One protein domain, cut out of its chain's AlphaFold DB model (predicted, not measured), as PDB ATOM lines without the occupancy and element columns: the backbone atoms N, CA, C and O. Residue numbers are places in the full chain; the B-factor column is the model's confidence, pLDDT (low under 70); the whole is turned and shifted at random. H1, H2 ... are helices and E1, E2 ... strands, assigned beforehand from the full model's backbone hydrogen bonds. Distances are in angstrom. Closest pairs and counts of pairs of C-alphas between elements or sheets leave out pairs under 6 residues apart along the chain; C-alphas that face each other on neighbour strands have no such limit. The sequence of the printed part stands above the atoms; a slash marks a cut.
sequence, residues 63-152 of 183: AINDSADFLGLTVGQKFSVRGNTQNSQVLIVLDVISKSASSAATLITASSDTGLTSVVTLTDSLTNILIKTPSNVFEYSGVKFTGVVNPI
ATOM      1  N   ALA A  63     194.794  77.019  50.486       97.56
ATOM      2  CA  ALA A  63     193.935  76.176  51.308       97.56
ATOM      3  C   ALA A  63     192.918  75.439  50.430       97.56
ATOM      4  O   ALA A  63     192.133  76.075  49.734       97.56
ATOM      5  N   ILE A  64     192.910  74.109  50.501       98.38
ATOM      6  CA  ILE A  64     191.931  73.272  49.811       98.38
ATOM      7  C   ILE A  64     190.738  73.047  50.739       98.38
ATOM      8  O   ILE A  64     190.854  72.416  51.794       98.38
ATOM      9  N   ASN A  65     189.580  73.558  50.340       97.44
ATOM     10  CA  ASN A  65     188.318  73.439  51.059       97.44
ATOM     11  C   ASN A  65     187.309  72.554  50.325       97.44
ATOM     12  O   ASN A  65     186.411  72.021  50.977       97.44
ATOM     13  N   ASP A  66     187.480  72.341  49.022       97.50
ATOM     14  CA  ASP A  66     186.688  71.402  48.235       97.50
ATOM     15  C   ASP A  66     187.487  70.746  47.092       97.50
ATOM     16  O   ASP A  66     188.694  70.937  46.936       97.50
ATOM     17  N   SER A  67     186.820  69.881  46.324       96.88
ATOM     18  CA  SER A  67     187.429  69.155  45.207       96.88
ATOM     19  C   SER A  67     187.877  70.055  44.049       96.88
ATOM     20  O   SER A  67     188.838  69.719  43.356       96.88
ATOM     21  N   ALA A  68     187.180  71.166  43.798       96.00
ATOM     22  CA  ALA A  68     187.449  72.049  42.669       96.00
ATOM     23  C   ALA A  68     188.725  72.872  42.885       96.00
ATOM     24  O   ALA A  68     189.436  73.154  41.919       96.00
ATOM     25  N   ASP A  69     189.075  73.169  44.138       97.44
ATOM     26  CA  ASP A  69     190.311  73.877  44.489       97.44
ATOM     27  C   ASP A  69     191.569  73.180  43.932       97.44
ATOM     28  O   ASP A  69     192.504  73.833  43.461       97.44
ATOM     29  N   PHE A  70     191.584  71.841  43.879       97.88
ATOM     30  CA  PHE A  70     192.698  71.084  43.295       97.88
ATOM     31  C   PHE A  70     192.890  71.346  41.789       97.88
ATOM     32  O   PHE A  70     194.009  71.269  41.259       97.88
ATOM     33  N   LEU A  71     191.815  71.673  41.067       96.19
ATOM     34  CA  LEU A  71     191.876  71.973  39.637       96.19
ATOM     35  C   LEU A  71     192.607  73.292  39.365       96.19
ATOM     36  O   LEU A  71     193.218  73.421  38.304       96.19
ATOM     37  N   GLY A  72     192.637  74.211  40.334       95.44
ATOM     38  CA  GLY A  72     193.398  75.459  40.259       95.44
ATOM     39  C   GLY A  72     194.901  75.301  40.504       95.44
ATOM     40  O   GLY A  72     195.669  76.184  40.134       95.44
ATOM     41  N   LEU A  73     195.336  74.177  41.082       97.50
ATOM     42  CA  LEU A  73     196.734  73.995  41.469       97.50
ATOM     43  C   LEU A  73     197.690  73.912  40.275       97.50
ATOM     44  O   LEU A  73     197.403  73.239  39.278       97.50
ATOM     45  N   THR A  74     198.864  74.520  40.411       97.06
ATOM     46  CA  THR A  74     199.971  74.426  39.447       97.06
ATOM     47  C   THR A  74     201.158  73.655  40.028       97.06
ATOM     48  O   THR A  74     201.304  73.523  41.241       97.06
ATOM     49  N   VAL A  75     202.016  73.103  39.162       97.81
ATOM     50  CA  VAL A  75     203.253  72.430  39.602       97.81
ATOM     51  C   VAL A  75     204.165  73.436  40.311       97.81
ATOM     52  O   VAL A  75     204.353  74.548  39.825       97.81
ATOM     53  N   GLY A  76     204.720  73.038  41.458       96.56
ATOM     54  CA  GLY A  76     205.517  73.885  42.349       96.56
ATOM     55  C   GLY A  76     204.699  74.708  43.350       96.56
ATOM     56  O   GLY A  76     205.281  75.356  44.217       96.56
ATOM     57  N   GLN A  77     203.364  74.693  43.265       97.19
ATOM     58  CA  GLN A  77     202.512  75.387  44.227       97.19
ATOM     59  C   GLN A  77     202.385  74.590  45.526       97.19
ATOM     60  O   GLN A  77     202.201  73.370  45.506       97.19
ATOM     61  N   LYS A  78     202.426  75.296  46.659       97.81
ATOM     62  CA  LYS A  78     202.080  74.726  47.960       97.81
ATOM     63  C   LYS A  78     200.573  74.761  48.157       97.81
ATOM     64  O   LYS A  78     199.929  75.774  47.894       97.81
ATOM     65  N   PHE A  79     200.021  73.678  48.680       98.25
ATOM     66  CA  PHE A  79     198.641  73.634  49.137       98.25
ATOM     67  C   PHE A  79     198.546  73.013  50.522       98.25
ATOM     68  O   PHE A  79     199.474  72.351  50.991       98.25
ATOM     69  N   SER A  80     197.408  73.226  51.175       97.94
ATOM     70  CA  SER A  80     197.112  72.626  52.464       97.94
ATOM     71  C   SER A  80     195.750  71.949  52.505       97.94
ATOM     72  O   SER A  80     194.785  72.427  51.913       97.94
ATOM     73  N   VAL A  81     195.680  70.833  53.228       98.19
ATOM     74  CA  VAL A  81     194.441  70.129  53.585       98.19
ATOM     75  C   VAL A  81     194.413  69.890  55.091       98.19
ATOM     76  O   VAL A  81     195.458  69.831  55.744       98.19
ATOM     77  N   ARG A  82     193.220  69.731  55.662       97.94
ATOM     78  CA  ARG A  82     193.053  69.421  57.086       97.94
ATOM     79  C   ARG A  82     193.027  67.905  57.277       97.94
ATOM     80  O   ARG A  82     192.186  67.225  56.702       97.94
ATOM     81  N   GLY A  83     193.932  67.363  58.080       97.12
ATOM     82  CA  GLY A  83     193.899  65.967  58.513       97.12
ATOM     83  C   GLY A  83     193.203  65.837  59.861       97.12
ATOM     84  O   GLY A  83     193.634  66.455  60.832       97.12
ATOM     85  N   ASN A  84     192.148  65.031  59.950       95.94
ATOM     86  CA  ASN A  84     191.537  64.695  61.235       95.94
ATOM     87  C   ASN A  84     192.466  63.794  62.057       95.94
ATOM     88  O   ASN A  84     193.061  62.850  61.557       95.94
ATOM     89  N   THR A  85     192.550  64.045  63.352       90.06
ATOM     90  CA  THR A  85     193.206  63.172  64.333       90.06
ATOM     91  C   THR A  85     192.204  62.834  65.430       90.06
ATOM     92  O   THR A  85     191.105  63.385  65.445       90.06
ATOM     93  N   GLN A  86     192.564  61.949  66.363       83.75
ATOM     94  CA  GLN A  86     191.645  61.494  67.413       83.75
ATOM     95  C   GLN A  86     190.993  62.649  68.200       83.75
ATOM     96  O   GLN A  86     189.832  62.533  68.572       83.75
ATOM     97  N   ASN A  87     191.710  63.764  68.403       85.12
ATOM     98  CA  ASN A  87     191.261  64.867  69.265       85.12
ATOM     99  C   ASN A  87     191.352  66.263  68.619       85.12
ATOM    100  O   ASN A  87     191.073  67.256  69.286       85.12
ATOM    101  N   SER A  88     191.807  66.378  67.368       92.56
ATOM    102  CA  SER A  88     192.050  67.678  66.720       92.56
ATOM    103  C   SER A  88     192.151  67.553  65.195       92.56
ATOM    104  O   SER A  88     192.062  66.455  64.646       92.56
ATOM    105  N   GLN A  89     192.407  68.665  64.512       94.12
ATOM    106  CA  GLN A  89     192.839  68.700  63.118       94.12
ATOM    107  C   GLN A  89     194.278  69.194  63.009       94.12
ATOM    108  O   GLN A  89     194.688  70.124  63.701       94.12
ATOM    109  N   VAL A  90     195.038  68.576  62.111       94.06
ATOM    110  CA  VAL A  90     196.381  69.012  61.729       94.06
ATOM    111  C   VAL A  90     196.344  69.605  60.331       94.06
ATOM    112  O   VAL A  90     195.639  69.105  59.453       94.06
ATOM    113  N   LEU A  91     197.107  70.671  60.109       96.12
ATOM    114  CA  LEU A  91     197.285  71.216  58.771       96.12
ATOM    115  C   LEU A  91     198.401  70.447  58.067       96.12
ATOM    116  O   LEU A  91     199.529  70.393  58.555       96.12
ATOM    117  N   ILE A  92     198.084  69.850  56.925       97.19
ATOM    118  CA  ILE A  92     199.037  69.121  56.094       97.19
ATOM    119  C   ILE A  92     199.383  70.010  54.909       97.19
ATOM    120  O   ILE A  92     198.493  70.326  54.125       97.19
ATOM    121  N   VAL A  93     200.653  70.398  54.778       97.75
ATOM    122  CA  VAL A  93     201.146  71.252  53.687       97.75
ATOM    123  C   VAL A  93     202.010  70.428  52.738       97.75
ATOM    124  O   VAL A  93     202.916  69.721  53.180       97.75
ATOM    125  N   LEU A  94     201.722  70.519  51.443       98.31
ATOM    126  CA  LEU A  94     202.361  69.746  50.381       98.31
ATOM    127  C   LEU A  94     202.680  70.643  49.182       98.31
ATOM    128  O   LEU A  94     201.930  71.563  48.868       98.31
ATOM    129  N   ASP A  95     203.767  70.332  48.491       98.19
ATOM    130  CA  ASP A  95     204.192  70.902  47.219       98.19
ATOM    131  C   ASP A  95     203.713  70.024  46.065       98.19
ATOM    132  O   ASP A  95     203.962  68.816  46.048       98.19
ATOM    133  N   VAL A  96     203.048  70.614  45.072       98.50
ATOM    134  CA  VAL A  96     202.642  69.898  43.858       98.50
ATOM    135  C   VAL A  96     203.880  69.532  43.042       98.50
ATOM    136  O   VAL A  96     204.560  70.403  42.504       98.50
ATOM    137  N   ILE A  97     204.138  68.235  42.889       98.38
ATOM    138  CA  ILE A  97     205.268  67.711  42.115       98.38
ATOM    139  C   ILE A  97     204.864  67.450  40.670       98.38
ATOM    140  O   ILE A  97     205.620  67.735  39.743       98.38
ATOM    141  N   SER A  98     203.663  66.917  40.457       98.50
ATOM    142  CA  SER A  98     203.137  66.714  39.114       98.50
ATOM    143  C   SER A  98     201.626  66.865  39.075       98.50
ATOM    144  O   SER A  98     200.930  66.608  40.057       98.50
ATOM    145  N   LYS A  99     201.128  67.278  37.912       98.38
ATOM    146  CA  LYS A  99     199.709  67.331  37.593       98.38
ATOM    147  C   LYS A  99     199.518  66.877  36.155       98.38
ATOM    148  O   LYS A  99     200.132  67.426  35.243       98.38
ATOM    149  N   SER A 100     198.678  65.872  35.961       98.06
ATOM    150  CA  SER A 100     198.321  65.335  34.653       98.06
ATOM    151  C   SER A 100     196.808  65.302  34.537       98.06
ATOM    152  O   SER A 100     196.134  64.784  35.423       98.06
ATOM    153  N   ALA A 101     196.276  65.871  33.462       96.88
ATOM    154  CA  ALA A 101     194.850  65.882  33.184       96.88
ATOM    155  C   ALA A 101     194.572  65.138  31.877       96.88
ATOM    156  O   ALA A 101     195.280  65.300  30.883       96.88
ATOM    157  N   SER A 102     193.519  64.334  31.895       96.25
ATOM    158  CA  SER A 102     192.941  63.650  30.742       96.25
ATOM    159  C   SER A 102     191.434  63.897  30.721       96.25
ATOM    160  O   SER A 102     190.885  64.472  31.658       96.25
ATOM    161  N   SER A 103     190.746  63.415  29.687       94.12
ATOM    162  CA  SER A 103     189.281  63.453  29.652       94.12
ATOM    163  C   SER A 103     188.618  62.581  30.726       94.12
ATOM    164  O   SER A 103     187.440  62.768  30.988       94.12
ATOM    165  N   ALA A 104     189.337  61.619  31.316       95.12
ATOM    166  CA  ALA A 104     188.782  60.699  32.309       95.12
ATOM    167  C   ALA A 104     189.083  61.118  33.754       95.12
ATOM    168  O   ALA A 104     188.291  60.850  34.655       95.12
ATOM    169  N   ALA A 105     190.248  61.725  33.988       97.38
ATOM    170  CA  ALA A 105     190.698  62.082  35.326       97.38
ATOM    171  C   ALA A 105     191.809  63.137  35.320       97.38
ATOM    172  O   ALA A 105     192.594  63.233  34.369       97.38
ATOM    173  N   THR A 106     191.922  63.850  36.441       98.50
ATOM    174  CA  THR A 106     193.102  64.624  36.832       98.50
ATOM    175  C   THR A 106     193.831  63.907  37.964       98.50
ATOM    176  O   THR A 106     193.240  63.616  39.001       98.50
ATOM    177  N   LEU A 107     195.119  63.641  37.769       98.69
ATOM    178  CA  LEU A 107     196.023  63.071  38.762       98.69
ATOM    179  C   LEU A 107     197.005  64.147  39.227       98.69
ATOM    180  O   LEU A 107     197.657  64.790  38.403       98.69
ATOM    181  N   ILE A 108     197.133  64.320  40.537       98.88
ATOM    182  CA  ILE A 108     198.099  65.222  41.164       98.88
ATOM    183  C   ILE A 108     198.949  64.397  42.122       98.88
ATOM    184  O   ILE A 108     198.416  63.688  42.976       98.88
ATOM    185  N   THR A 109     200.269  64.503  42.000       98.81
ATOM    186  CA  THR A 109     201.196  63.990  43.011       98.81
ATOM    187  C   THR A 109     201.847  65.154  43.733       98.81
ATOM    188  O   THR A 109     202.177  66.177  43.125       98.81
ATOM    189  N   ALA A 110     202.020  65.007  45.040       98.75
ATOM    190  CA  ALA A 110     202.576  66.057  45.875       98.75
ATOM    191  C   ALA A 110     203.468  65.482  46.976       98.75
ATOM    192  O   ALA A 110     203.296  64.332  47.385       98.75
ATOM    193  N   SER A 111     204.416  66.276  47.458       98.38
ATOM    194  CA  SER A 111     205.299  65.894  48.561       98.38
ATOM    195  C   SER A 111     205.710  67.095  49.399       98.38
ATOM    196  O   SER A 111     205.431  68.223  49.026       98.38
ATOM    197  N   SER A 112     206.384  66.876  50.521       97.12
ATOM    198  CA  SER A 112     207.036  67.942  51.288       97.12
ATOM    199  C   SER A 112     208.508  67.616  51.531       97.12
ATOM    200  O   SER A 112     208.903  66.447  51.515       97.12
ATOM    201  N   ASP A 113     209.298  68.631  51.880       92.56
ATOM    202  CA  ASP A 113     210.701  68.464  52.302       92.56
ATOM    203  C   ASP A 113     210.845  67.602  53.572       92.56
ATOM    204  O   ASP A 113     211.915  67.080  53.876       92.56
ATOM    205  N   THR A 114     209.750  67.422  54.316       89.88
ATOM    206  CA  THR A 114     209.661  66.591  55.525       89.88
ATOM    207  C   THR A 114     209.249  65.141  55.244       89.88
ATOM    208  O   THR A 114     209.038  64.372  56.182       89.88
ATOM    209  N   GLY A 115     209.138  64.746  53.972       90.56
ATOM    210  CA  GLY A 115     208.877  63.364  53.565       90.56
ATOM    211  C   GLY A 115     207.402  62.962  53.536       90.56
ATOM    212  O   GLY A 115     207.102  61.767  53.497       90.56
ATOM    213  N   LEU A 116     206.468  63.921  53.548       97.75
ATOM    214  CA  LEU A 116     205.067  63.615  53.267       97.75
ATOM    215  C   LEU A 116     204.904  63.365  51.771       97.75
ATOM    216  O   LEU A 116     205.589  63.975  50.952       97.75
ATOM    217  N   THR A 117     203.981  62.480  51.411       98.31
ATOM    218  CA  THR A 117     203.648  62.186  50.013       98.31
ATOM    219  C   THR A 117     202.143  62.092  49.845       98.31
ATOM    220  O   THR A 117     201.431  61.703  50.771       98.31
ATOM    221  N   SER A 118     201.652  62.470  48.672       98.69
ATOM    222  CA  SER A 118     200.231  62.471  48.366       98.69
ATOM    223  C   SER A 118     199.957  62.107  46.917       98.69
ATOM    224  O   SER A 118     200.720  62.464  46.014       98.69
ATOM    225  N   VAL A 119     198.831  61.428  46.717       98.75
ATOM    226  CA  VAL A 119     198.212  61.196  45.417       98.75
ATOM    227  C   VAL A 119     196.760  61.652  45.497       98.75
ATOM    228  O   VAL A 119     195.995  61.175  46.333       98.75
ATOM    229  N   VAL A 120     196.379  62.559  44.602       98.81
ATOM    230  CA  VAL A 120     195.005  63.037  44.441       98.81
ATOM    231  C   VAL A 120     194.519  62.647  43.055       98.81
ATOM    232  O   VAL A 120     195.153  62.977  42.057       98.81
ATOM    233  N   THR A 121     193.390  61.950  42.991       98.69
ATOM    234  CA  THR A 121     192.712  61.586  41.745       98.69
ATOM    235  C   THR A 121     191.331  62.218  41.730       98.69
ATOM    236  O   THR A 121     190.521  61.983  42.625       98.69
ATOM    237  N   LEU A 122     191.061  63.009  40.700       98.38
ATOM    238  CA  LEU A 122     189.796  63.699  40.487       98.38
ATOM    239  C   LEU A 122     189.168  63.162  39.210       98.38
ATOM    240  O   LEU A 122     189.818  63.117  38.168       98.38
ATOM    241  N   THR A 123     187.903  62.796  39.292       97.44
ATOM    242  CA  THR A 123     187.025  62.562  38.142       97.44
ATOM    243  C   THR A 123     185.870  63.558  38.223       97.44
ATOM    244  O   THR A 123     185.757  64.294  39.204       97.44
ATOM    245  N   ASP A 124     184.967  63.537  37.248       93.50
ATOM    246  CA  ASP A 124     183.787  64.412  37.250       93.50
ATOM    247  C   ASP A 124     182.871  64.208  38.467       93.50
ATOM    248  O   ASP A 124     182.104  65.098  38.826       93.50
ATOM    249  N   SER A 125     182.928  63.033  39.105       93.81
ATOM    250  CA  SER A 125     182.025  62.672  40.206       93.81
ATOM    251  C   SER A 125     182.728  62.284  41.501       93.81
ATOM    252  O   SER A 125     182.117  62.361  42.560       93.81
ATOM    253  N   LEU A 126     183.996  61.878  41.450       97.38
ATOM    254  CA  LEU A 126     184.722  61.332  42.594       97.38
ATOM    255  C   LEU A 126     186.042  62.052  42.819       97.38
ATOM    256  O   LEU A 126     186.777  62.361  41.882       97.38
ATOM    257  N   THR A 127     186.358  62.242  44.093       98.56
ATOM    258  CA  THR A 127     187.657  62.691  44.580       98.56
ATOM    259  C   THR A 127     188.236  61.610  45.473       98.56
ATOM    260  O   THR A 127     187.604  61.217  46.451       98.56
ATOM    261  N   ASN A 128     189.440  61.160  45.135       98.69
ATOM    262  CA  ASN A 128     190.234  60.247  45.943       98.69
ATOM    263  C   ASN A 128     191.525  60.950  46.346       98.69
ATOM    264  O   ASN A 128     192.213  61.518  45.499       98.69
ATOM    265  N   ILE A 129     191.852  60.916  47.629       98.75
ATOM    266  CA  ILE A 129     193.042  61.536  48.202       98.75
ATOM    267  C   ILE A 129     193.681  60.504  49.115       98.75
ATOM    268  O   ILE A 129     193.029  60.014  50.031       98.75
ATOM    269  N   LEU A 130     194.959  60.221  48.893       98.69
ATOM    270  CA  LEU A 130     195.785  59.428  49.789       98.69
ATOM    271  C   LEU A 130     196.990  60.266  50.189       98.69
ATOM    272  O   LEU A 130     197.727  60.726  49.321       98.69
ATOM    273  N   ILE A 131     197.208  60.445  51.488       98.50
ATOM    274  CA  ILE A 131     198.344  61.185  52.035       98.50
ATOM    275  C   ILE A 131     199.072  60.298  53.030       98.50
ATOM    276  O   ILE A 131     198.512  59.898  54.044       98.50
ATOM    277  N   LYS A 132     200.353  60.047  52.782       97.94
ATOM    278  CA  LYS A 132     201.231  59.335  53.703       97.94
ATOM    279  C   LYS A 132     202.128  60.325  54.431       97.94
ATOM    280  O   LYS A 132     202.822  61.129  53.805       97.94
ATOM    281  N   THR A 133     202.145  60.226  55.752       94.38
ATOM    282  CA  THR A 133     203.086  60.911  56.639       94.38
ATOM    283  C   THR A 133     203.985  59.873  57.327       94.38
ATOM    284  O   THR A 133     203.743  58.668  57.198       94.38
ATOM    285  N   PRO A 134     205.030  60.288  58.065       91.38
ATOM    286  CA  PRO A 134     205.867  59.350  58.816       91.38
ATOM    287  C   PRO A 134     205.118  58.539  59.880       91.38
ATOM    288  O   PRO A 134     205.566  57.454  60.238       91.38
ATOM    289  N   SER A 135     204.004  59.059  60.400       89.31
ATOM    290  CA  SER A 135     203.280  58.472  61.534       89.31
ATOM    291  C   SER A 135     201.850  58.043  61.218       89.31
ATOM    292  O   SER A 135     201.215  57.421  62.065       89.31
ATOM    293  N   ASN A 136     201.312  58.400  60.051       91.94
ATOM    294  CA  ASN A 136     199.919  58.129  59.718       91.94
ATOM    295  C   ASN A 136     199.692  58.084  58.202       91.94
ATOM    296  O   ASN A 136     200.482  58.609  57.412       91.94
ATOM    297  N   VAL A 137     198.574  57.495  57.799       96.19
ATOM    298  CA  VAL A 137     198.058  57.568  56.437       96.19
ATOM    299  C   VAL A 137     196.662  58.154  56.508       96.19
ATOM    300  O   VAL A 137     195.823  57.672  57.261       96.19
ATOM    301  N   PHE A 138     196.420  59.202  55.732       97.56
ATOM    302  CA  PHE A 138     195.119  59.827  55.607       97.56
ATOM    303  C   PHE A 138     194.510  59.496  54.255       97.56
ATOM    304  O   PHE A 138     195.200  59.498  53.235       97.56
ATOM    305  N   GLU A 139     193.207  59.274  54.253       97.62
ATOM    306  CA  GLU A 139     192.424  58.982  53.072       97.62
ATOM    307  C   GLU A 139     191.150  59.829  53.039       97.62
ATOM    308  O   GLU A 139     190.542  60.176  54.059       97.62
ATOM    309  N   TYR A 140     190.740  60.155  51.822       98.12
ATOM    310  CA  TYR A 140     189.374  60.525  51.510       98.12
ATOM    311  C   TYR A 140     188.983  59.884  50.177       98.12
ATOM    312  O   TYR A 140     189.734  59.972  49.207       98.12
ATOM    313  N   SER A 141     187.789  59.301  50.113       97.50
ATOM    314  CA  SER A 141     187.164  58.856  48.870       97.50
ATOM    315  C   SER A 141     185.689  59.234  48.893       97.50
ATOM    316  O   SER A 141     184.963  58.876  49.822       97.50
ATOM    317  N   GLY A 142     185.238  60.001  47.901       97.75
ATOM    318  CA  GLY A 142     183.830  60.370  47.802       97.75
ATOM    319  C   GLY A 142     183.531  61.546  46.883       97.75
ATOM    320  O   GLY A 142     184.414  62.144  46.269       97.75
ATOM    321  N   VAL A 143     182.248  61.901  46.825       96.81
ATOM    322  CA  VAL A 143     181.684  62.875  45.873       96.81
ATOM    323  C   VAL A 143     181.640  64.323  46.393       96.81
ATOM    324  O   VAL A 143     181.357  65.241  45.633       96.81
ATOM    325  N   LYS A 144     181.866  64.549  47.696       94.75
ATOM    326  CA  LYS A 144     181.726  65.860  48.365       94.75
ATOM    327  C   LYS A 144     182.872  66.104  49.344       94.75
ATOM    328  O   LYS A 144     182.687  66.030  50.557       94.75
ATOM    329  N   PHE A 145     184.066  66.348  48.812       97.88
ATOM    330  CA  PHE A 145     185.217  66.649  49.656       97.88
ATOM    331  C   PHE A 145     185.035  68.017  50.317       97.88
ATOM    332  O   PHE A 145     184.639  68.969  49.654       97.88
ATOM    333  N   THR A 146     185.335  68.118  51.613       96.75
ATOM    334  CA  THR A 146     185.164  69.349  52.412       96.75
ATOM    335  C   THR A 146     186.496  69.893  52.944       96.75
ATOM    336  O   THR A 146     186.560  70.523  54.008       96.75
ATOM    337  N   GLY A 147     187.602  69.568  52.267       97.06
ATOM    338  CA  GLY A 147     188.946  69.978  52.682       97.06
ATOM    339  C   GLY A 147     189.517  69.163  53.845       97.06
ATOM    340  O   GLY A 147     190.549  69.542  54.399       97.06
ATOM    341  N   VAL A 148     188.841  68.083  54.254       97.81
ATOM    342  CA  VAL A 148     189.217  67.259  55.410       97.81
ATOM    343  C   VAL A 148     189.440  65.807  54.995       97.81
ATOM    344  O   VAL A 148     188.543  65.174  54.444       97.81
ATOM    345  N   VAL A 149     190.621  65.275  55.303       98.06
ATOM    346  CA  VAL A 149     190.969  63.854  55.153       98.06
ATOM    347  C   VAL A 149     190.971  63.165  56.517       98.06
ATOM    348  O   VAL A 149     191.260  63.794  57.537       98.06
ATOM    349  N   ASN A 150     190.652  61.874  56.551       96.62
ATOM    350  CA  ASN A 150     190.595  61.093  57.787       96.62
ATOM    351  C   ASN A 150     191.750  60.097  57.845       96.62
ATOM    352  O   ASN A 150     192.180  59.635  56.796       96.62
ATOM    353  N   PRO A 151     192.254  59.744  59.035       95.69
ATOM    354  CA  PRO A 151     193.250  58.696  59.137       95.69
ATOM    355  C   PRO A 151     192.599  57.371  58.732       95.69
ATOM    356  O   PRO A 151     191.445  57.111  59.094       95.69
ATOM    357  N   ILE A 152     193.332  56.547  57.986       93.00
ATOM    358  CA  ILE A 152     192.913  55.176  57.715       93.00
ATOM    359  C   ILE A 152     192.795  54.471  59.065       93.00
ATOM    360  O   ILE A 152     193.666  54.595  59.929       93.00
TER     361      ILE A 152
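What this domain is: This is residues 63 to 152 of the 183 residues of an uncharacterized protein of SAR92 bacterium BACL16 MAG-120619-bin48 (UniProt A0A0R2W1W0). The model is a small, flattened barrel of seven strands, closed into one ring: E3, E4, E5 and E6 stand side by side as one wall, E1 and the first part of the long strand E2 make the other side, and the short strand E7 closes the ring between E6 and E1. E2 bends by 76 degrees at residue 97 and links the two sides, while the short helix H1 sits outside the barrel near E3. The printed part has 90 residues with one named helix and seven named strands, in the order H1, E1 to E7, and the class is mostly strand. E1 to E7 form a meander, each strand the antiparallel neighbour of the one before, and E7 and E1 are parallel, giving a mixed sheet. The whole is compact, with a radius of gyration of the C-alphas of 12.1 A and spans of 39 by 28 by 19 A.

How they stand to each other: H1, residues 69 to 72, is on the barrel and outside it, at a height over the sheet of 7.3 A; it is over none of the strands, but only just, with 2 of its C-alphas falling on E3, residues 106 to 111. The closest C-alphas of H1 and E3 are those of Leu 71 and Thr 106, 8.0 A apart. H1 is too short for an O i to N i+4 pair; its one O i to N i+3 pair is within hydrogen-bond range. E1, residues 78 to 84, and E2, residues 89 to 101, form an antiparallel hairpin, with N 83 and O 90 2.8 A apart. E2 is staggered: it pairs with E1 over residues 89 to 95 and with E3 over residues 95 to 101, where N 107 and O 100 are 2.8 A apart. E3 and E4, residues 117 to 122, are antiparallel at 167 degrees, with N 108 and O 120 2.8 A apart. E4 and E5, residues 127 to 132, have N 121 and O 128 2.8 A apart. E5 and E6, residues 137 to 142, have N 129 and O 140 2.8 A apart. E7, residues 148 to 151, has E6 on one side, with N 139 and O 150 2.8 A apart, and E1 on the other side, with N 84 and O 149 2.9 A apart. E1 and E4 are apart, as are E3 and E6.

Where its parts are: H1 begins at C-alpha 69, (190.311, 73.877, 44.489). E1 is 19.7 A long and E2 30.1 A; E3 measures 17.0 A. E4 is 16.9 A, E5 16.7 A and E6 16.9 A long. E7, 10.2 A long, ends at C-alpha 151, (193.250, 58.696, 59.137).

The domain as a whole: The C-alphas farthest apart are those of Asn 87 and Ser 103, at 39.7 A. The printed part has no cut, and the links between its named elements are tight. Its mean pLDDT is 96.4, and no printed residue is under 70.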